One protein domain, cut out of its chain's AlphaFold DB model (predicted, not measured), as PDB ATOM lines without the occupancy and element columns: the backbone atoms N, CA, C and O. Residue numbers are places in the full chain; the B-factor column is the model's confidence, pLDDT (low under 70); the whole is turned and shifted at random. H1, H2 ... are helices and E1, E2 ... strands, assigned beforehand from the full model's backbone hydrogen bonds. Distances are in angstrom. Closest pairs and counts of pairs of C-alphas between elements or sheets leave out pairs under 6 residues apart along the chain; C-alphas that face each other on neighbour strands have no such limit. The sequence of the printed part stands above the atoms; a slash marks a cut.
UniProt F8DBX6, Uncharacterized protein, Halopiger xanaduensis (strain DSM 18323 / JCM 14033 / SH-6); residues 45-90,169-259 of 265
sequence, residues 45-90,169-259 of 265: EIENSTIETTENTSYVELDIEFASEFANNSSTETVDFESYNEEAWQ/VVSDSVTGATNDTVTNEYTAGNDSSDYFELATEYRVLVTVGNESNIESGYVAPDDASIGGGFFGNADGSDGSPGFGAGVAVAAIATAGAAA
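Overview. This is residues 45 to 90 and 169 to 259 of the 265 residues of an uncharacterized protein of Halopiger xanaduensis (strain DSM 18323 / JCM 14033 / SH-6) (UniProt F8DBX6). Two four-stranded sheets lie face to face as a sandwich, with their strands running nearly along one another, and the helix H2 sticks out from this body with residues 249 to 259. The small helix H1 sits by one end of the sheet E1 E6 E3 E4, next to the cut, and a long stretch without a named element, residues 233 to 247, leads from E8 to H2. The printed part has 137 residues, with eight named strands and two named helices in the order E1 E2 E3 H1 E4 E5 E6 E7 E8 H2. Across the sheets the orders are E1 - E6 - E3 - E4 and E5 - E2 - E7 - E8, both all antiparallel, and the class is mixed, helices and strands. The whole is compact, with a radius of gyration of the C-alphas of 15.3 A, and spans 44 by 38 by 27 A.

Along the chain. E1, residues 45 to 52, begins at C-alpha 45 at (66.564, 66.661, 43.518) and is 20.3 A long from first to last C-alpha. E2 is residues 59 to 66, 22.4 A, and E3 is residues 77 to 85, 26.9 A. H1, residues 86 to 90, measures 6.1 A. After the cut, E4 is residues 169 to 176, 23.1 A, with C-alpha 169 at (57.083, 51.650, 46.870). E5 is residues 181 to 189, 26.1 A; E6 is residues 201 to 208, 23.3 A; E7 is residues 214 to 221, 21.0 A. E8, residues 229 to 232, is 10.3 A long, and H2, residues 248 to 259, is 17.4 A long and ends at C-alpha 259 at (33.054, 79.189, 58.829).

Arrangement. In the twisted sheet E1 E6 E3 E4, E1 and E6 are antiparallel, with N 51 and O 202 at 2.9 A. E6 and E3 are antiparallel, with N 82 and O 205 at 3.0 A, and so are E3 and E4, with N 79 and O 174 at 2.8 A. In the other sheet E5 and E2 are antiparallel, with N 62 and O 184 at 2.9 A, as are E2 and E7, with N 63 and O 218 at 2.9 A. E7 and E8 form a hairpin, with N 217 and O 231 at 2.9 A. The named N and O pairs are within hydrogen-bond range. The two sheets make a sandwich, two sheets face to face: the parts that face each other are 8.8 A centre to centre, and the strands of the one stand at 13 degrees to those of the other. The edge strands E1 and E8 come closest at the C-alphas of Ser 49 and Gly 229, 5.6 A apart; for the edge strands E4 and E5 these are Gly 176 and Val 182, 7.0 A apart. H1 is on the sheet E1 E6 E3 E4 at a height of 7.6 A, only just over E6, on which 3 of its 5 C-alphas fall. Its closest C-alpha to E6 is that of Glu 86, 4.6 A from that of Tyr 202. H2 is on neither sheet. In H1 and H2 every O i to N i+4 pair is within hydrogen-bond range.

Size, cuts and confidence. The C-alphas of Glu 55 and Asn 73 are the two farthest apart, 45.0 A. Residues 91 to 168 are not printed, and C-alphas 90 and 169 are 14.6 A apart across the cut. The links E5 to E6 and E8 to H2 are long. The mean pLDDT of the printed part is 78.5; residues 224 to 230 and 232 to 259 are under 70, and H2 has a mean of 39.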
ATOM      1  N   GLU A  45      67.290  67.077  42.318       74.31
ATOM      2  CA  GLU A  45      66.564  66.661  43.518       74.31
ATOM      3  C   GLU A  45      66.146  67.927  44.272       74.31
ATOM      4  O   GLU A  45      67.004  68.683  44.736       74.31
ATOM      5  N   ILE A  46      64.841  68.189  44.333       76.31
ATOM      6  CA  ILE A  46      64.292  69.371  45.016       76.31
ATOM      7  C   ILE A  46      63.756  69.041  46.405       76.31
ATOM      8  O   ILE A  46      63.592  69.953  47.209       76.31
ATOM      9  N   GLU A  47      63.528  67.757  46.700       76.44
ATOM     10  CA  GLU A  47      63.078  67.292  48.008       76.44
ATOM     11  C   GLU A  47      63.586  65.879  48.310       76.44
ATOM     12  O   GLU A  47      63.587  65.002  47.443       76.44
ATOM     13  N   ASN A  48      63.974  65.677  49.572       81.38
ATOM     14  CA  ASN A  48      64.408  64.401  50.125       81.38
ATOM     15  C   ASN A  48      64.036  64.339  51.612       81.38
ATOM     16  O   ASN A  48      64.832  64.679  52.500       81.38
ATOM     17  N   SER A  49      62.801  63.933  51.899       81.75
ATOM     18  CA  SER A  49      62.224  63.922  53.251       81.75
ATOM     19  C   SER A  49      61.689  62.555  53.653       81.75
ATOM     20  O   SER A  49      61.492  61.674  52.823       81.75
ATOM     21  N   THR A  50      61.504  62.371  54.964       86.69
ATOM     22  CA  THR A  50      60.784  61.216  55.508       86.69
ATOM     23  C   THR A  50      59.358  61.664  55.761       86.69
ATOM     24  O   THR A  50      59.123  62.739  56.327       86.69
ATOM     25  N   ILE A  51      58.419  60.816  55.375       87.62
ATOM     26  CA  ILE A  51      57.031  60.869  55.810       87.62
ATOM     27  C   ILE A  51      56.754  59.646  56.689       87.62
ATOM     28  O   ILE A  51      57.328  58.582  56.480       87.62
ATOM     29  N   GLU A  52      55.885  59.806  57.678       88.56
ATOM     30  CA  GLU A  52      55.459  58.724  58.568       88.56
ATOM     31  C   GLU A  52      53.945  58.588  58.429       88.56
ATOM     32  O   GLU A  52      53.215  59.559  58.639       88.56
ATOM     33  N   THR A  53      53.468  57.406  58.045       90.00
ATOM     34  CA  THR A  53      52.033  57.107  58.077       90.00
ATOM     35  C   THR A  53      51.626  56.702  59.493       90.00
ATOM     36  O   THR A  53      52.410  56.149  60.261       90.00
ATOM     37  N   THR A  54      50.372  56.939  59.864       90.12
ATOM     38  CA  THR A  54      49.786  56.506  61.136       90.12
ATOM     39  C   THR A  54      48.570  55.619  60.891       90.12
ATOM     40  O   THR A  54      48.109  55.470  59.766       90.12
ATOM     41  N   GLU A  55      47.983  55.056  61.952       91.12
ATOM     42  CA  GLU A  55      46.721  54.303  61.857       91.12
ATOM     43  C   GLU A  55      45.534  55.134  61.324       91.12
ATOM     44  O   GLU A  55      44.490  54.565  61.002       91.12
ATOM     45  N   ASN A  56      45.656  56.468  61.276       89.56
ATOM     46  CA  ASN A  56      44.620  57.363  60.759       89.56
ATOM     47  C   ASN A  56      44.937  57.927  59.369       89.56
ATOM     48  O   ASN A  56      44.068  58.601  58.812       89.56
ATOM     49  N   THR A  57      46.129  57.667  58.826       91.62
ATOM     50  CA  THR A  57      46.481  58.107  57.477       91.62
ATOM     51  C   THR A  57      45.609  57.353  56.484       91.62
ATOM     52  O   THR A  57      45.566  56.125  56.483       91.62
ATOM     53  N   SER A  58      44.889  58.094  55.651       92.62
ATOM     54  CA  SER A  58      44.088  57.545  54.556       92.62
ATOM     55  C   SER A  58      44.819  57.660  53.222       92.62
ATOM     56  O   SER A  58      44.608  56.838  52.328       92.62
ATOM     57  N   TYR A  59      45.666  58.677  53.067       92.31
ATOM     58  CA  TYR A  59      46.466  58.877  51.866       92.31
ATOM     59  C   TYR A  59      47.703  59.735  52.135       92.31
ATOM     60  O   TYR A  59      47.767  60.499  53.096       92.31
ATOM     61  N   VAL A  60      48.682  59.615  51.246       92.38
ATOM     62  CA  VAL A  60      49.806  60.538  51.098       92.38
ATOM     63  C   VAL A  60      49.527  61.424  49.893       92.38
ATOM     64  O   VAL A  60      49.208  60.931  48.813       92.38
ATOM     65  N   GLU A  61      49.627  62.731  50.080       92.38
ATOM     66  CA  GLU A  61      49.370  63.736  49.056       92.38
ATOM     67  C   GLU A  61      50.686  64.291  48.510       92.38
ATOM     68  O   GLU A  61      51.572  64.656  49.284       92.38
ATOM     69  N   LEU A  62      50.792  64.368  47.185       91.38
ATOM     70  CA  LEU A  62      51.797  65.123  46.441       91.38
ATOM     71  C   LEU A  62      51.092  66.314  45.794       91.38
ATOM     72  O   LEU A  62      50.245  66.115  44.924       91.38
ATOM     73  N   ASP A  63      51.460  67.531  46.179       90.31
ATOM     74  CA  ASP A  63      50.958  68.761  45.565       90.31
ATOM     75  C   ASP A  63      52.119  69.543  44.946       90.31
ATOM     76  O   ASP A  63      53.134  69.789  45.600       90.31
ATOM     77  N   ILE A  64      51.984  69.915  43.675       89.94
ATOM     78  CA  ILE A  64      52.991  70.642  42.899       89.94
ATOM     79  C   ILE A  64      52.355  71.878  42.274       89.94
ATOM     80  O   ILE A  64      51.451  71.774  41.443       89.94
ATOM     81  N   GLU A  65      52.906  73.047  42.583       90.19
ATOM     82  CA  GLU A  65      52.607  74.313  41.928       90.19
ATOM     83  C   GLU A  65      53.724  74.680  40.944       90.19
ATOM     84  O   GLU A  65      54.886  74.889  41.305       90.19
ATOM     85  N   PHE A  66      53.366  74.786  39.669       91.75
ATOM     86  CA  PHE A  66      54.298  75.134  38.605       91.75
ATOM     87  C   PHE A  66      54.445  76.652  38.471       91.75
ATOM     88  O   PHE A  66      53.462  77.400  38.495       91.75
ATOM     89  N   ALA A  67      55.678  77.108  38.243       90.81
ATOM     90  CA  ALA A  67      56.011  78.522  38.103       90.81
ATOM     91  C   ALA A  67      55.165  79.225  37.032       90.81
ATOM     92  O   ALA A  67      54.790  78.652  36.001       90.81
ATOM     93  N   SER A  68      54.906  80.520  37.237       92.69
ATOM     94  CA  SER A  68      54.121  81.316  36.285       92.69
ATOM     95  C   SER A  68      54.804  81.491  34.925       92.69
ATOM     96  O   SER A  68      54.139  81.767  33.924       92.69
ATOM     97  N   GLU A  69      56.128  81.327  34.887       92.75
ATOM     98  CA  GLU A  69      56.961  81.355  33.689       92.75
ATOM     99  C   GLU A  69      58.003  80.239  33.777       92.75
ATOM    100  O   GLU A  69      58.691  80.115  34.785       92.75
ATOM    101  N   PHE A  70      58.158  79.451  32.712       93.50
ATOM    102  CA  PHE A  70      59.219  78.450  32.645       93.50
ATOM    103  C   PHE A  70      60.471  79.001  31.980       93.50
ATOM    104  O   PHE A  70      60.423  79.709  30.964       93.50
ATOM    105  N   ALA A  71      61.624  78.598  32.499       85.88
ATOM    106  CA  ALA A  71      62.883  78.878  31.845       85.88
ATOM    107  C   ALA A  71      62.980  78.135  30.497       85.88
ATOM    108  O   ALA A  71      62.322  77.125  30.225       85.88
ATOM    109  N   ASN A  72      63.852  78.654  29.629       81.50
ATOM    110  CA  ASN A  72      64.214  78.053  28.340       81.50
ATOM    111  C   ASN A  72      63.074  77.907  27.310       81.50
ATOM    112  O   ASN A  72      63.251  77.202  26.318       81.50
ATOM    113  N   ASN A  73      61.950  78.614  27.473       78.06
ATOM    114  CA  ASN A  73      60.768  78.508  26.600       78.06
ATOM    115  C   ASN A  73      60.185  77.084  26.525       78.06
ATOM    116  O   ASN A  73      59.611  76.706  25.499       78.06
ATOM    117  N   SER A  74      60.354  76.284  27.579       87.75
ATOM    118  CA  SER A  74      59.593  75.041  27.714       87.75
ATOM    119  C   SER A  74      58.111  75.369  27.932       87.75
ATOM    120  O   SER A  74      57.764  76.421  28.466       87.75
ATOM    121  N   SER A  75      57.226  74.496  27.451       90.19
ATOM    122  CA  SER A  75      55.774  74.626  27.644       90.19
ATOM    123  C   SER A  75      55.245  73.744  28.773       90.19
ATOM    124  O   SER A  75      54.082  73.871  29.140       90.19
ATOM    125  N   THR A  76      56.074  72.817  29.250       94.44
ATOM    126  CA  THR A  76      55.746  71.780  30.230       94.44
ATOM    127  C   THR A  76      56.995  71.424  31.027       94.44
ATOM    128  O   THR A  76      58.096  71.461  30.470       94.44
ATOM    129  N   GLU A  77      56.802  71.024  32.275       93.69
ATOM    130  CA  GLU A  77      57.817  70.452  33.160       93.69
ATOM    131  C   GLU A  77      57.279  69.124  33.707       93.69
ATOM    132  O   GLU A  77      56.075  69.003  33.944       93.69
ATOM    133  N   THR A  78      58.158  68.134  33.865       94.81
ATOM    134  CA  THR A  78      57.821  66.850  34.490       94.81
ATOM    135  C   THR A  78      58.502  66.762  35.847       94.81
ATOM    136  O   THR A  78      59.692  67.052  35.963       94.81
ATOM    137  N   VAL A  79      57.726  66.357  36.842       93.44
ATOM    138  CA  VAL A  79      58.161  66.043  38.196       93.44
ATOM    139  C   VAL A  79      58.065  64.540  38.380       93.44
ATOM    140  O   VAL A  79      56.984  63.976  38.215       93.44
ATOM    141  N   ASP A  80      59.184  63.911  38.710       95.94
ATOM    142  CA  ASP A  80      59.251  62.499  39.061       95.94
ATOM    143  C   ASP A  80      59.153  62.367  40.589       95.94
ATOM    144  O   ASP A  80      59.845  63.073  41.332       95.94
ATOM    145  N   PHE A  81      58.264  61.487  41.045       94.38
ATOM    146  CA  PHE A  81      58.006  61.186  42.449       94.38
ATOM    147  C   PHE A  81      58.325  59.720  42.713       94.38
ATOM    148  O   PHE A  81      57.708  58.826  42.129       94.38
ATOM    149  N   GLU A  82      59.261  59.479  43.622       95.81
ATOM    150  CA  GLU A  82      59.589  58.142  44.095       95.81
ATOM    151  C   GLU A  82      59.508  58.102  45.619       95.81
ATOM    152  O   GLU A  82      59.901  59.045  46.307       95.81
ATOM    153  N   SER A  83      58.997  57.002  46.163       94.94
ATOM    154  CA  SER A  83      59.046  56.740  47.599       94.94
ATOM    155  C   SER A  83      59.629  55.366  47.873       94.94
ATOM    156  O   SER A  83      59.447  54.445  47.084       94.94
ATOM    157  N   TYR A  84      60.320  55.233  48.993       94.00
ATOM    158  CA  TYR A  84      61.006  54.022  49.422       94.00
ATOM    159  C   TYR A  84      60.663  53.760  50.874       94.00
ATOM    160  O   TYR A  84      60.487  54.702  51.648       94.00
ATOM    161  N   ASN A  85      60.620  52.493  51.270       93.06
ATOM    162  CA  ASN A  85      60.633  52.163  52.686       93.06
ATOM    163  C   ASN A  85      61.912  52.752  53.324       93.06
ATOM    164  O   ASN A  85      63.012  52.566  52.796       93.06
ATOM    165  N   GLU A  86      61.778  53.515  54.414       90.19
ATOM    166  CA  GLU A  86      62.913  54.224  55.027       90.19
ATOM    167  C   GLU A  86      63.964  53.244  55.573       90.19
ATOM    168  O   GLU A  86      65.161  53.497  55.438       90.19
ATOM    169  N   GLU A  87      63.541  52.100  56.120       88.81
ATOM    170  CA  GLU A  87      64.454  51.054  56.590       88.81
ATOM    171  C   GLU A  87      65.277  50.495  55.425       88.81
ATOM    172  O   GLU A  87      66.507  50.493  55.501       88.81
ATOM    173  N   ALA A  88      64.626  50.129  54.314       88.38
ATOM    174  CA  ALA A  88      65.301  49.680  53.091       88.38
ATOM    175  C   ALA A  88      66.271  50.734  52.550       88.38
ATOM    176  O   ALA A  88      67.405  50.420  52.177       88.38
ATOM    177  N   TRP A  89      65.850  51.999  52.530       87.06
ATOM    178  CA  TRP A  89      66.661  53.101  52.023       87.06
ATOM    179  C   TRP A  89      67.933  53.325  52.848       87.06
ATOM    180  O   TRP A  89      69.004  53.538  52.279       87.06
ATOM    181  N   GLN A  90      67.854  53.232  54.179       84.50
ATOM    182  CA  GLN A  90      69.009  53.431  55.064       84.50
ATOM    183  C   GLN A  90      70.108  52.383  54.877       84.50
ATOM    184  O   GLN A  90      71.278  52.674  55.141       84.50
ATOM    185  N   VAL A 169      58.445  51.977  46.430       94.25
ATOM    186  CA  VAL A 169      57.083  51.650  46.870       94.25
ATOM    187  C   VAL A 169      56.068  52.331  45.952       94.25
ATOM    188  O   VAL A 169      55.111  51.719  45.480       94.25
ATOM    189  N   VAL A 170      56.327  53.600  45.631       95.31
ATOM    190  CA  VAL A 170      55.595  54.362  44.617       95.31
ATOM    191  C   VAL A 170      56.599  54.959  43.650       95.31
ATOM    192  O   VAL A 170      57.599  55.524  44.081       95.31
ATOM    193  N   SER A 171      56.306  54.855  42.358       96.00
ATOM    194  CA  SER A 171      57.005  55.567  41.293       96.00
ATOM    195  C   SER A 171      55.947  56.162  40.370       96.00
ATOM    196  O   SER A 171      55.138  55.435  39.786       96.00
ATOM    197  N   ASP A 172      55.904  57.487  40.300       96.50
ATOM    198  CA  ASP A 172      54.931  58.242  39.517       96.50
ATOM    199  C   ASP A 172      55.591  59.467  38.872       96.50
ATOM    200  O   ASP A 172      56.662  59.915  39.280       96.50
ATOM    201  N   SER A 173      54.954  60.013  37.840       96.00
ATOM    202  CA  SER A 173      55.418  61.230  37.178       96.00
ATOM    203  C   SER A 173      54.250  62.145  36.847       96.00
ATOM    204  O   SER A 173      53.212  61.727  36.327       96.00
ATOM    205  N   VAL A 174      54.438  63.429  37.121       94.56
ATOM    206  CA  VAL A 174      53.436  64.467  36.921       94.56
ATOM    207  C   VAL A 174      53.968  65.492  35.937       94.56
ATOM    208  O   VAL A 174      55.043  66.048  36.122       94.56
ATOM    209  N   THR A 175      53.199  65.786  34.889       95.44
ATOM    210  CA  THR A 175      53.543  66.838  33.927       95.44
ATOM    211  C   THR A 175      52.552  67.988  34.028       95.44
ATOM    212  O   THR A 175      51.352  67.783  33.839       95.44
ATOM    213  N   GLY A 176      53.058  69.199  34.254       94.75
ATOM    214  CA  GLY A 176      52.265  70.429  34.317       94.75
ATOM    215  C   GLY A 176      52.771  71.510  33.368       94.75
ATOM    216  O   GLY A 176      53.905  71.463  32.877       94.75
ATOM    217  N   ALA A 177      51.912  72.482  33.072       96.56
ATOM    218  CA  ALA A 177      52.261  73.721  32.387       96.56
ATOM    219  C   ALA A 177      52.386  74.887  33.384       96.56
ATOM    220  O   ALA A 177      52.154  74.755  34.581       96.56
ATOM    221  N   THR A 178      52.769  76.063  32.889       94.38
ATOM    222  CA  THR A 178      52.899  77.270  33.720       94.38
ATOM    223  C   THR A 178      51.589  77.629  34.427       94.38
ATOM    224  O   THR A 178      50.564  77.752  33.750       94.38
ATOM    225  N   ASN A 179      51.645  77.958  35.721       90.75
ATOM    226  CA  ASN A 179      50.485  78.240  36.588       90.75
ATOM    227  C   ASN A 179      49.539  77.047  36.825       90.75
ATOM    228  O   ASN A 179      48.432  77.262  37.327       90.75
ATOM    229  N   ASP A 180      49.919  75.827  36.444       94.25
ATOM    230  CA  ASP A 180      49.161  74.646  36.843       94.25
ATOM    231  C   ASP A 180      49.479  74.285  38.300       94.25
ATOM    232  O   ASP A 180      50.594  74.482  38.787       94.25
ATOM    233  N   THR A 181      48.486  73.713  38.972       91.81
ATOM    234  CA  THR A 181      48.655  73.003  40.240       91.81
ATOM    235  C   THR A 181      48.200  71.574  40.009       91.81
ATOM    236  O   THR A 181      47.104  71.361  39.475       91.81
ATOM    237  N   VAL A 182      49.034  70.605  40.368       92.19
ATOM    238  CA  VAL A 182      48.696  69.187  40.252       92.19
ATOM    239  C   VAL A 182      48.797  68.532  41.615       92.19
ATOM    240  O   VAL A 182      49.843  68.582  42.250       92.19
ATOM    241  N   THR A 183      47.708  67.879  42.003       92.38
ATOM    242  CA  THR A 183      47.591  67.144  43.258       92.38
ATOM    243  C   THR A 183      47.329  65.676  42.947       92.38
ATOM    244  O   THR A 183      46.345  65.360  42.270       92.38
ATOM    245  N   ASN A 184      48.187  64.793  43.451       94.56
ATOM    246  CA  ASN A 184      48.010  63.345  43.420       94.56
ATOM    247  C   ASN A 184      47.870  62.817  44.852       94.56
ATOM    248  O   ASN A 184      48.607  63.221  45.746       94.56
ATOM    249  N   GLU A 185      46.936  61.892  45.053       94.88
ATOM    250  CA  GLU A 185      46.723  61.201  46.325       94.88
ATOM    251  C   GLU A 185      47.046  59.715  46.143       94.88
ATOM    252  O   GLU A 185      46.530  59.059  45.232       94.88
ATOM    253  N   TYR A 186      47.872  59.181  47.031       95.56
ATOM    254  CA  TYR A 186      48.278  57.782  47.063       95.56
ATOM    255  C   TYR A 186      47.700  57.139  48.320       95.56
ATOM    256  O   TYR A 186      47.994  57.576  49.430       95.56
ATOM    257  N   THR A 187      46.847  56.125  48.168       96.12
ATOM    258  CA  THR A 187      46.150  55.523  49.312       96.12
ATOM    259  C   THR A 187      47.111  54.861  50.293       96.12
ATOM    260  O   THR A 187      48.106  54.248  49.897       96.12
ATOM    261  N   ALA A 188      46.777  54.980  51.576       93.25
ATOM    262  CA  ALA A 188      47.453  54.299  52.665       93.25
ATOM    263  C   ALA A 188      46.479  53.339  53.359       93.25
ATOM    264  O   ALA A 188      45.323  53.690  53.619       93.25
ATOM    265  N   GLY A 189      46.934  52.130  53.668       92.94
ATOM    266  CA  GLY A 189      46.098  51.113  54.289       92.94
ATOM    267  C   GLY A 189      46.816  49.784  54.491       92.94
ATOM    268  O   GLY A 189      48.038  49.715  54.529       92.94
ATOM    269  N   ASN A 190      46.035  48.727  54.706       90.25
ATOM    270  CA  ASN A 190      46.550  47.367  54.917       90.25
ATOM    271  C   ASN A 190      46.173  46.427  53.763       90.25
ATOM    272  O   ASN A 190      46.378  45.215  53.867       90.25
ATOM    273  N   ASP A 191      45.544  46.948  52.707       90.50
ATOM    274  CA  ASP A 191      45.171  46.149  51.551       90.50
ATOM    275  C   ASP A 191      46.322  46.156  50.540       90.50
ATOM    276  O   ASP A 191      47.000  47.155  50.345       90.50
ATOM    277  N   SER A 192      46.505  45.058  49.803       84.69
ATOM    278  CA  SER A 192      47.562  44.953  48.780       84.69
ATOM    279  C   SER A 192      47.384  45.905  47.585       84.69
ATOM    280  O   SER A 192      48.146  45.841  46.625       84.69
ATOM    281  N   SER A 193      46.289  46.668  47.552       88.31
ATOM    282  CA  SER A 193      46.044  47.724  46.567       88.31
ATOM    283  C   SER A 193      46.472  49.103  47.052       88.31
ATOM    284  O   SER A 193      46.424  50.039  46.257       88.31
ATOM    285  N   ASP A 194      46.811  49.235  48.333       92.00
ATOM    286  CA  ASP A 194      47.303  50.478  48.901       92.00
ATOM    287  C   ASP A 194      48.773  50.668  48.550       92.00
ATOM    288  O   ASP A 194      49.536  49.710  48.432       92.00
ATOM    289  N   TYR A 195      49.148  51.925  48.340       92.06
ATOM    290  CA  TYR A 195      50.520  52.290  48.017       92.06
ATOM    291  C   TYR A 195      51.386  52.328  49.269       92.06
ATOM    292  O   TYR A 195      52.536  51.912  49.236       92.06
ATOM    293  N   PHE A 196      50.824  52.819  50.372       93.31
ATOM    294  CA  PHE A 196      51.523  52.961  51.639       93.31
ATOM    295  C   PHE A 196      50.897  52.064  52.706       93.31
ATOM    296  O   PHE A 196      49.677  51.993  52.845       93.31
ATOM    297  N   GLU A 197      51.737  51.417  53.498       93.94
ATOM    298  CA  GLU A 197      51.333  50.722  54.714       93.94
ATOM    299  C   GLU A 197      51.132  51.732  55.846       93.94
ATOM    300  O   GLU A 197      51.719  52.818  55.849       93.94
ATOM    301  N   LEU A 198      50.288  51.387  56.817       93.06
ATOM    302  CA  LEU A 198      50.057  52.211  58.004       93.06
ATOM    303  C   LEU A 198      51.155  51.991  59.051       93.06
ATOM    304  O   LEU A 198      51.616  50.869  59.234       93.06
ATOM    305  N   ALA A 199      51.466  53.039  59.821       89.62
ATOM    306  CA  ALA A 199      52.493  53.007  60.868       89.62
ATOM    307  C   ALA A 199      53.903  52.674  60.337       89.62
ATOM    308  O   ALA A 199      54.695  52.048  61.045       89.62
ATOM    309  N   THR A 200      54.203  53.123  59.115       90.19
ATOM    310  CA  THR A 200      55.469  52.877  58.415       90.19
ATOM    311  C   THR A 200      56.105  54.202  57.983       90.19
ATOM    312  O   THR A 200      55.419  55.138  57.559       90.19
ATOM    313  N   GLU A 201      57.431  54.295  58.105       91.00
ATOM    314  CA  GLU A 201      58.218  55.438  57.635       91.00
ATOM    315  C   GLU A 201      58.685  55.224  56.189       91.00
ATOM    316  O   GLU A 201      59.190  54.158  55.822       91.00
ATOM    317  N   TYR A 202      58.561  56.270  55.376       90.94
ATOM    318  CA  TYR A 202      58.960  56.269  53.974       90.94
ATOM    319  C   TYR A 202      59.880  57.442  53.666       90.94
ATOM    320  O   TYR A 202      59.617  58.574  54.072       90.94
ATOM    321  N   ARG A 203      60.921  57.185  52.878       91.50
ATOM    322  CA  ARG A 203      61.722  58.217  52.219       91.50
ATOM    323  C   ARG A 203      61.028  58.627  50.932       91.50
ATOM    324  O   ARG A 203      60.679  57.770  50.129       91.50
ATOM    325  N   VAL A 204      60.878  59.921  50.704       90.31
ATOM    326  CA  VAL A 204      60.340  60.487  49.467       90.31
ATOM    327  C   VAL A 204      61.436  61.249  48.738       90.31
ATOM    328  O   VAL A 204      62.144  62.049  49.350       90.31
ATOM    329  N   LEU A 205      61.527  61.031  47.431       91.25
ATOM    330  CA  LEU A 205      62.374  61.768  46.504       91.25
ATOM    331  C   LEU A 205      61.497  62.463  45.464       91.25
ATOM    332  O   LEU A 205      60.700  61.821  44.777       91.25
ATOM    333  N   VAL A 206      61.679  63.775  45.326       90.44
ATOM    334  CA  VAL A 206      61.059  64.557  44.251       90.44
ATOM    335  C   VAL A 206      62.153  65.129  43.370       90.44
ATOM    336  O   VAL A 206      63.017  65.890  43.820       90.44
ATOM    337  N   THR A 207      62.100  64.763  42.097       91.69
ATOM    338  CA  THR A 207      63.135  65.078  41.119       91.69
ATOM    339  C   THR A 207      62.528  65.818  39.937       91.69
ATOM    340  O   THR A 207      61.474  65.444  39.428       91.69
ATOM    341  N   VAL A 208      63.186  66.886  39.485       91.25
ATOM    342  CA  VAL A 208      62.701  67.711  38.368       91.25
ATOM    343  C   VAL A 208      63.795  67.993  37.353       91.25
ATOM    344  O   VAL A 208      64.985  68.052  37.679       91.25
ATOM    345  N   GLY A 209      63.404  68.213  36.100       87.44
ATOM    346  CA  GLY A 209      64.337  68.631  35.056       87.44
ATOM    347  C   GLY A 209      64.879  70.038  35.308       87.44
ATOM    348  O   GLY A 209      66.048  70.316  35.023       87.44
ATOM    349  N   ASN A 210      64.046  70.924  35.858       88.19
ATOM    350  CA  ASN A 210      64.424  72.288  36.200       88.19
ATOM    351  C   ASN A 210      63.654  72.845  37.410       88.19
ATOM    352  O   ASN A 210      62.489  73.213  37.304       88.19
ATOM    353  N   GLU A 211      64.351  73.029  38.532       89.25
ATOM    354  CA  GLU A 211      63.795  73.561  39.787       89.25
ATOM    355  C   GLU A 211      63.181  74.960  39.639       89.25
ATOM    356  O   GLU A 211      62.212  75.287  40.311       89.25
ATOM    357  N   SER A 212      63.685  75.783  38.710       88.06
ATOM    358  CA  SER A 212      63.134  77.126  38.472       88.06
ATOM    359  C   SER A 212      61.750  77.101  37.815       88.06
ATOM    360  O   SER A 212      61.107  78.142  37.731       88.06
ATOM    361  N   ASN A 213      61.307  75.943  37.314       91.94
ATOM    362  CA  ASN A 213      59.965  75.752  36.767       91.94
ATOM    363  C   ASN A 213      58.949  75.337  37.849       91.94
ATOM    364  O   ASN A 213      57.760  75.234  37.548       91.94
ATOM    365  N   ILE A 214      59.392  75.128  39.091       91.19
ATOM    366  CA  ILE A 214      58.542  74.803  40.238       91.19
ATOM    367  C   ILE A 214      58.444  76.040  41.136       91.19
ATOM    368  O   ILE A 214      59.458  76.591  41.567       91.19
ATOM    369  N   GLU A 215      57.221  76.500  41.387       87.50
ATOM    370  CA  GLU A 215      56.961  77.601  42.322       87.50
ATOM    371  C   GLU A 215      57.022  77.075  43.754       87.50
ATOM    372  O   GLU A 215      57.790  77.575  44.582       87.50
ATOM    373  N   SER A 216      56.228  76.038  44.022       85.00
ATOM    374  CA  SER A 216      56.122  75.384  45.316       85.00
ATOM    375  C   SER A 216      55.664  73.932  45.171       85.00
ATOM    376  O   SER A 216      55.179  73.518  44.121       85.00
ATOM    377  N   GLY A 217      55.833  73.140  46.219       85.19
ATOM    378  CA  GLY A 217      55.207  71.834  46.330       85.19
ATOM    379  C   GLY A 217      55.388  71.237  47.715       85.19
ATOM    380  O   GLY A 217      56.179  71.734  48.529       85.19
ATOM    381  N   TYR A 218      54.618  70.196  48.001       85.38
ATOM    382  CA  TYR A 218      54.773  69.422  49.220       85.38
ATOM    383  C   TYR A 218      54.406  67.956  49.040       85.38
ATOM    384  O   TYR A 218      53.637  67.589  48.153       85.38
ATOM    385  N   VAL A 219      54.951  67.134  49.936       87.38
ATOM    386  CA  VAL A 219      54.513  65.751  50.139       87.38
ATOM    387  C   VAL A 219      54.190  65.550  51.606       87.38
ATOM    388  O   VAL A 219      55.042  65.822  52.457       87.38
ATOM    389  N   ALA A 220      52.975  65.104  51.920       88.06
ATOM    390  CA  ALA A 220      52.556  64.869  53.299       88.06
ATOM    391  C   ALA A 220      51.416  63.840  53.409       88.06
ATOM    392  O   ALA A 220      50.568  63.775  52.521       88.06
ATOM    393  N   PRO A 221      51.348  63.069  54.508       89.38
ATOM    394  CA  PRO A 221      50.163  62.279  54.837       89.38
ATOM    395  C   PRO A 221      48.974  63.189  55.195       89.38
ATOM    396  O   PRO A 221      49.154  64.268  55.762       89.38
ATOM    397  N   ASP A 222      47.747  62.768  54.897       87.44
ATOM    398  CA  ASP A 222      46.520  63.561  55.096       87.44
ATOM    399  C   ASP A 222      46.220  63.898  56.563       87.44
ATOM    400  O   ASP A 222      45.602  64.918  56.886       87.44
ATOM    401  N   ASP A 223      46.693  63.060  57.476       82.12
ATOM    402  CA  ASP A 223      46.563  63.240  58.912       82.12
ATOM    403  C   ASP A 223      47.750  63.982  59.547       82.12
ATOM    404  O   ASP A 223      47.786  64.071  60.778       82.12
ATOM    405  N   ALA A 224      48.660  64.535  58.719       60.44
ATOM    406  CA  ALA A 224      49.903  65.262  59.023       60.44
ATOM    407  C   ALA A 224      49.985  65.819  60.452       60.44
ATOM    408  O   ALA A 224      49.830  67.017  60.721       60.44
ATOM    409  N   SER A 225      50.270  64.920  61.388       52.44
ATOM    410  CA  SER A 225      50.591  65.241  62.773       52.44
ATOM    411  C   SER A 225      52.108  65.242  62.983       52.44
ATOM    412  O   SER A 225      52.588  65.924  63.894       52.44
ATOM    413  N   ILE A 226      52.856  64.554  62.106       50.03
ATOM    414  CA  ILE A 226      54.319  64.433  62.054       50.03
ATOM    415  C   ILE A 226      54.730  64.221  60.578       50.03
ATOM    416  O   ILE A 226      54.090  63.447  59.880       50.03
ATOM    417  N   GLY A 227      55.786  64.901  60.108       53.03
ATOM    418  CA  GLY A 227      56.374  64.670  58.775       53.03
ATOM    419  C   GLY A 227      55.729  65.450  57.619       53.03
ATOM    420  O   GLY A 227      54.550  65.792  57.657       53.03
ATOM    421  N   GLY A 228      56.543  65.792  56.618       56.78
ATOM    422  CA  GLY A 228      56.142  66.507  55.404       56.78
ATOM    423  C   GLY A 228      57.254  67.416  54.868       56.78
ATOM    424  O   GLY A 228      57.842  68.192  55.630       56.78
ATOM    425  N   GLY A 229      57.546  67.300  53.574       59.88
ATOM    426  CA  GLY A 229      58.536  68.116  52.866       59.88
ATOM    427  C   GLY A 229      57.867  69.291  52.167       59.88
ATOM    428  O   GLY A 229      56.873  69.084  51.480       59.88
ATOM    429  N   PHE A 230      58.385  70.510  52.341       67.19
ATOM    430  CA  PHE A 230      57.978  71.682  51.557       67.19
ATOM    431  C   PHE A 230      59.169  72.136  50.722       67.19
ATOM    432  O   PHE A 230      60.227  72.428  51.282       67.19
ATOM    433  N   PHE A 231      58.963  72.295  49.422       71.62
ATOM    434  CA  PHE A 231      59.979  72.766  48.484       71.62
ATOM    435  C   PHE A 231      59.433  73.924  47.639       71.62
ATOM    436  O   PHE A 231      58.224  74.064  47.469       71.62
ATOM    437  N   GLY A 232      60.313  74.805  47.149       61.94
ATOM    438  CA  GLY A 232      59.922  75.958  46.325       61.94
ATOM    439  C   GLY A 232      60.715  77.243  46.567       61.94
ATOM    440  O   GLY A 232      61.404  77.406  47.578       61.94
ATOM    441  N   ASN A 233      60.580  78.192  45.635       57.94
ATOM    442  CA  ASN A 233      61.277  79.486  45.612       57.94
ATOM    443  C   ASN A 233      60.643  80.517  46.566       57.94
ATOM    444  O   ASN A 233      60.359  81.655  46.193       57.94
ATOM    445  N   ALA A 234      60.436  80.166  47.834       52.53
ATOM    446  CA  ALA A 234      60.113  81.162  48.849       52.53
ATOM    447  C   ALA A 234      61.407  81.872  49.283       52.53
ATOM    448  O   ALA A 234      62.031  81.480  50.265       52.53
ATOM    449  N   ASP A 235      61.822  82.882  48.511       45.97
ATOM    450  CA  ASP A 235      62.918  83.835  48.759       45.97
ATOM    451  C   ASP A 235      63.510  83.801  50.193       45.97
ATOM    452  O   ASP A 235      63.186  84.618  51.062       45.97
ATOM    453  N   GLY A 236      64.450  82.881  50.429       43.56
ATOM    454  CA  GLY A 236      65.459  82.996  51.480       43.56
ATOM    455  C   GLY A 236      65.140  82.476  52.887       43.56
ATOM    456  O   GLY A 236      65.836  82.893  53.815       43.56
ATOM    457  N   SER A 237      64.180  81.571  53.095       39.12
ATOM    458  CA  SER A 237      64.211  80.737  54.308       39.12
ATOM    459  C   SER A 237      64.795  79.374  53.973       39.12
ATOM    460  O   SER A 237      64.135  78.602  53.289       39.12
ATOM    461  N   ASP A 238      66.012  79.094  54.451       41.59
ATOM    462  CA  ASP A 238      66.589  77.747  54.486       41.59
ATOM    463  C   ASP A 238      65.517  76.766  54.986       41.59
ATOM    464  O   ASP A 238      65.192  76.742  56.179       41.59
ATOM    465  N   GLY A 239      64.929  76.011  54.056       40.88
ATOM    466  CA  GLY A 239      64.002  74.927  54.327       40.88
ATOM    467  C   GLY A 239      64.774  73.814  55.012       40.88
ATOM    468  O   GLY A 239      65.243  72.883  54.376       40.88
ATOM    469  N   SER A 240      64.984  73.942  56.321       38.53
ATOM    470  CA  SER A 240      65.425  72.814  57.124       38.53
ATOM    471  C   SER A 240      64.305  71.764  57.075       38.53
ATOM    472  O   SER A 240      63.202  72.092  57.525       38.53
ATOM    473  N   PRO A 241      64.559  70.535  56.589       42.75
ATOM    474  CA  PRO A 241      63.539  69.507  56.329       42.75
ATOM    475  C   PRO A 241      62.960  68.866  57.607       42.75
ATOM    476  O   PRO A 241      62.542  67.716  57.623       42.75
ATOM    477  N   GLY A 242      62.943  69.588  58.727       38.25
ATOM    478  CA  GLY A 242      62.550  69.058  60.024       38.25
ATOM    479  C   GLY A 242      61.484  69.918  60.679       38.25
ATOM    480  O   GLY A 242      61.787  70.992  61.194       38.25
ATOM    481  N   PHE A 243      60.266  69.382  60.753       42.75
ATOM    482  CA  PHE A 243      59.155  69.878  61.570       42.75
ATOM    483  C   PHE A 243      58.530  71.200  61.104       42.75
ATOM    484  O   PHE A 243      58.549  72.216  61.804       42.75
ATOM    485  N   GLY A 244      57.842  71.152  59.964       35.62
ATOM    486  CA  GLY A 244      56.892  72.171  59.515       35.62
ATOM    487  C   GLY A 244      55.622  72.270  60.377       35.62
ATOM    488  O   GLY A 244      54.521  72.351  59.845       35.62
ATOM    489  N   ALA A 245      55.742  72.361  61.706       36.50
ATOM    490  CA  ALA A 245      54.632  72.656  62.624       36.50
ATOM    491  C   ALA A 245      53.969  74.037  62.373       36.50
ATOM    492  O   ALA A 245      53.047  74.433  63.086       36.50
ATOM    493  N   GLY A 246      54.443  74.801  61.381       34.69
ATOM    494  CA  GLY A 246      53.936  76.124  61.029       34.69
ATOM    495  C   GLY A 246      52.855  76.153  59.944       34.69
ATOM    496  O   GLY A 246      52.011  77.047  59.988       34.69
ATOM    497  N   VAL A 247      52.838  75.214  58.990       41.41
ATOM    498  CA  VAL A 247      52.027  75.381  57.761       41.41
ATOM    499  C   VAL A 247      50.669  74.676  57.835       41.41
ATOM    500  O   VAL A 247      49.674  75.250  57.392       41.41
ATOM    501  N   ALA A 248      50.551  73.549  58.547       40.94
ATOM    502  CA  ALA A 248      49.246  72.929  58.826       40.94
ATOM    503  C   ALA A 248      48.292  73.866  59.610       40.94
ATOM    504  O   ALA A 248      47.069  73.804  59.483       40.94
ATOM    505  N   VAL A 249      48.838  74.826  60.372       39.84
ATOM    506  CA  VAL A 249      48.038  75.852  61.065       39.84
ATOM    507  C   VAL A 249      47.462  76.889  60.089       39.84
ATOM    508  O   VAL A 249      46.392  77.441  60.354       39.84
ATOM    509  N   ALA A 250      48.109  77.145  58.947       36.66
ATOM    510  CA  ALA A 250      47.634  78.133  57.981       36.66
ATOM    511  C   ALA A 250      46.392  77.644  57.217       36.66
ATOM    512  O   ALA A 250      45.422  78.398  57.130       36.66
ATOM    513  N   ALA A 251      46.362  76.382  56.772       38.25
ATOM    514  CA  ALA A 251      45.209  75.799  56.071       38.25
ATOM    515  C   ALA A 251      43.970  75.647  56.982       38.25
ATOM    516  O   ALA A 251      42.841  75.957  56.584       38.25
ATOM    517  N   ILE A 252      44.168  75.284  58.256       41.56
ATOM    518  CA  ILE A 252      43.078  75.199  59.244       41.56
ATOM    519  C   ILE A 252      42.564  76.602  59.633       41.56
ATOM    520  O   ILE A 252      41.364  76.792  59.871       41.56
ATOM    521  N   ALA A 253      43.427  77.626  59.647       35.72
ATOM    522  CA  ALA A 253      43.026  79.000  59.959       35.72
ATOM    523  C   ALA A 253      42.166  79.648  58.855       35.72
ATOM    524  O   ALA A 253      41.218  80.378  59.174       35.72
ATOM    525  N   THR A 254      42.419  79.367  57.572       40.09
ATOM    526  CA  THR A 254      41.580  79.855  56.459       40.09
ATOM    527  C   THR A 254      40.213  79.169  56.419       40.09
ATOM    528  O   THR A 254      39.205  79.853  56.206       40.09
ATOM    529  N   ALA A 255      40.128  77.873  56.739       37.12
ATOM    530  CA  ALA A 255      38.848  77.168  56.869       37.12
ATOM    531  C   ALA A 255      38.013  77.668  58.072       37.12
ATOM    532  O   ALA A 255      36.804  77.901  57.953       37.12
ATOM    533  N   GLY A 256      38.649  77.945  59.219       35.88
ATOM    534  CA  GLY A 256      37.982  78.494  60.411       35.88
ATOM    535  C   GLY A 256      37.479  79.937  60.246       35.88
ATOM    536  O   GLY A 256      36.401  80.291  60.743       35.88
ATOM    537  N   ALA A 257      38.208  80.776  59.502       39.72
ATOM    538  CA  ALA A 257      37.808  82.158  59.220       39.72
ATOM    539  C   ALA A 257      36.625  82.255  58.233       39.72
ATOM    540  O   ALA A 257      35.814  83.183  58.336       39.72
ATOM    541  N   ALA A 258      36.476  81.288  57.322       39.56
ATOM    542  CA  ALA A 258      35.325  81.193  56.423       39.56
ATOM    543  C   ALA A 258      34.056  80.698  57.148       39.56
ATOM    544  O   ALA A 258      32.978  81.273  56.965       39.56
ATOM    545  N   ALA A 259      34.181  79.719  58.052       38.31
ATOM    546  CA  ALA A 259      33.054  79.189  58.829       38.31
ATOM    547  C   ALA A 259      32.458  80.219  59.814       38.31
ATOM    548  O   ALA A 259      31.242  80.275  60.008       38.31
TER     549      ALA A 259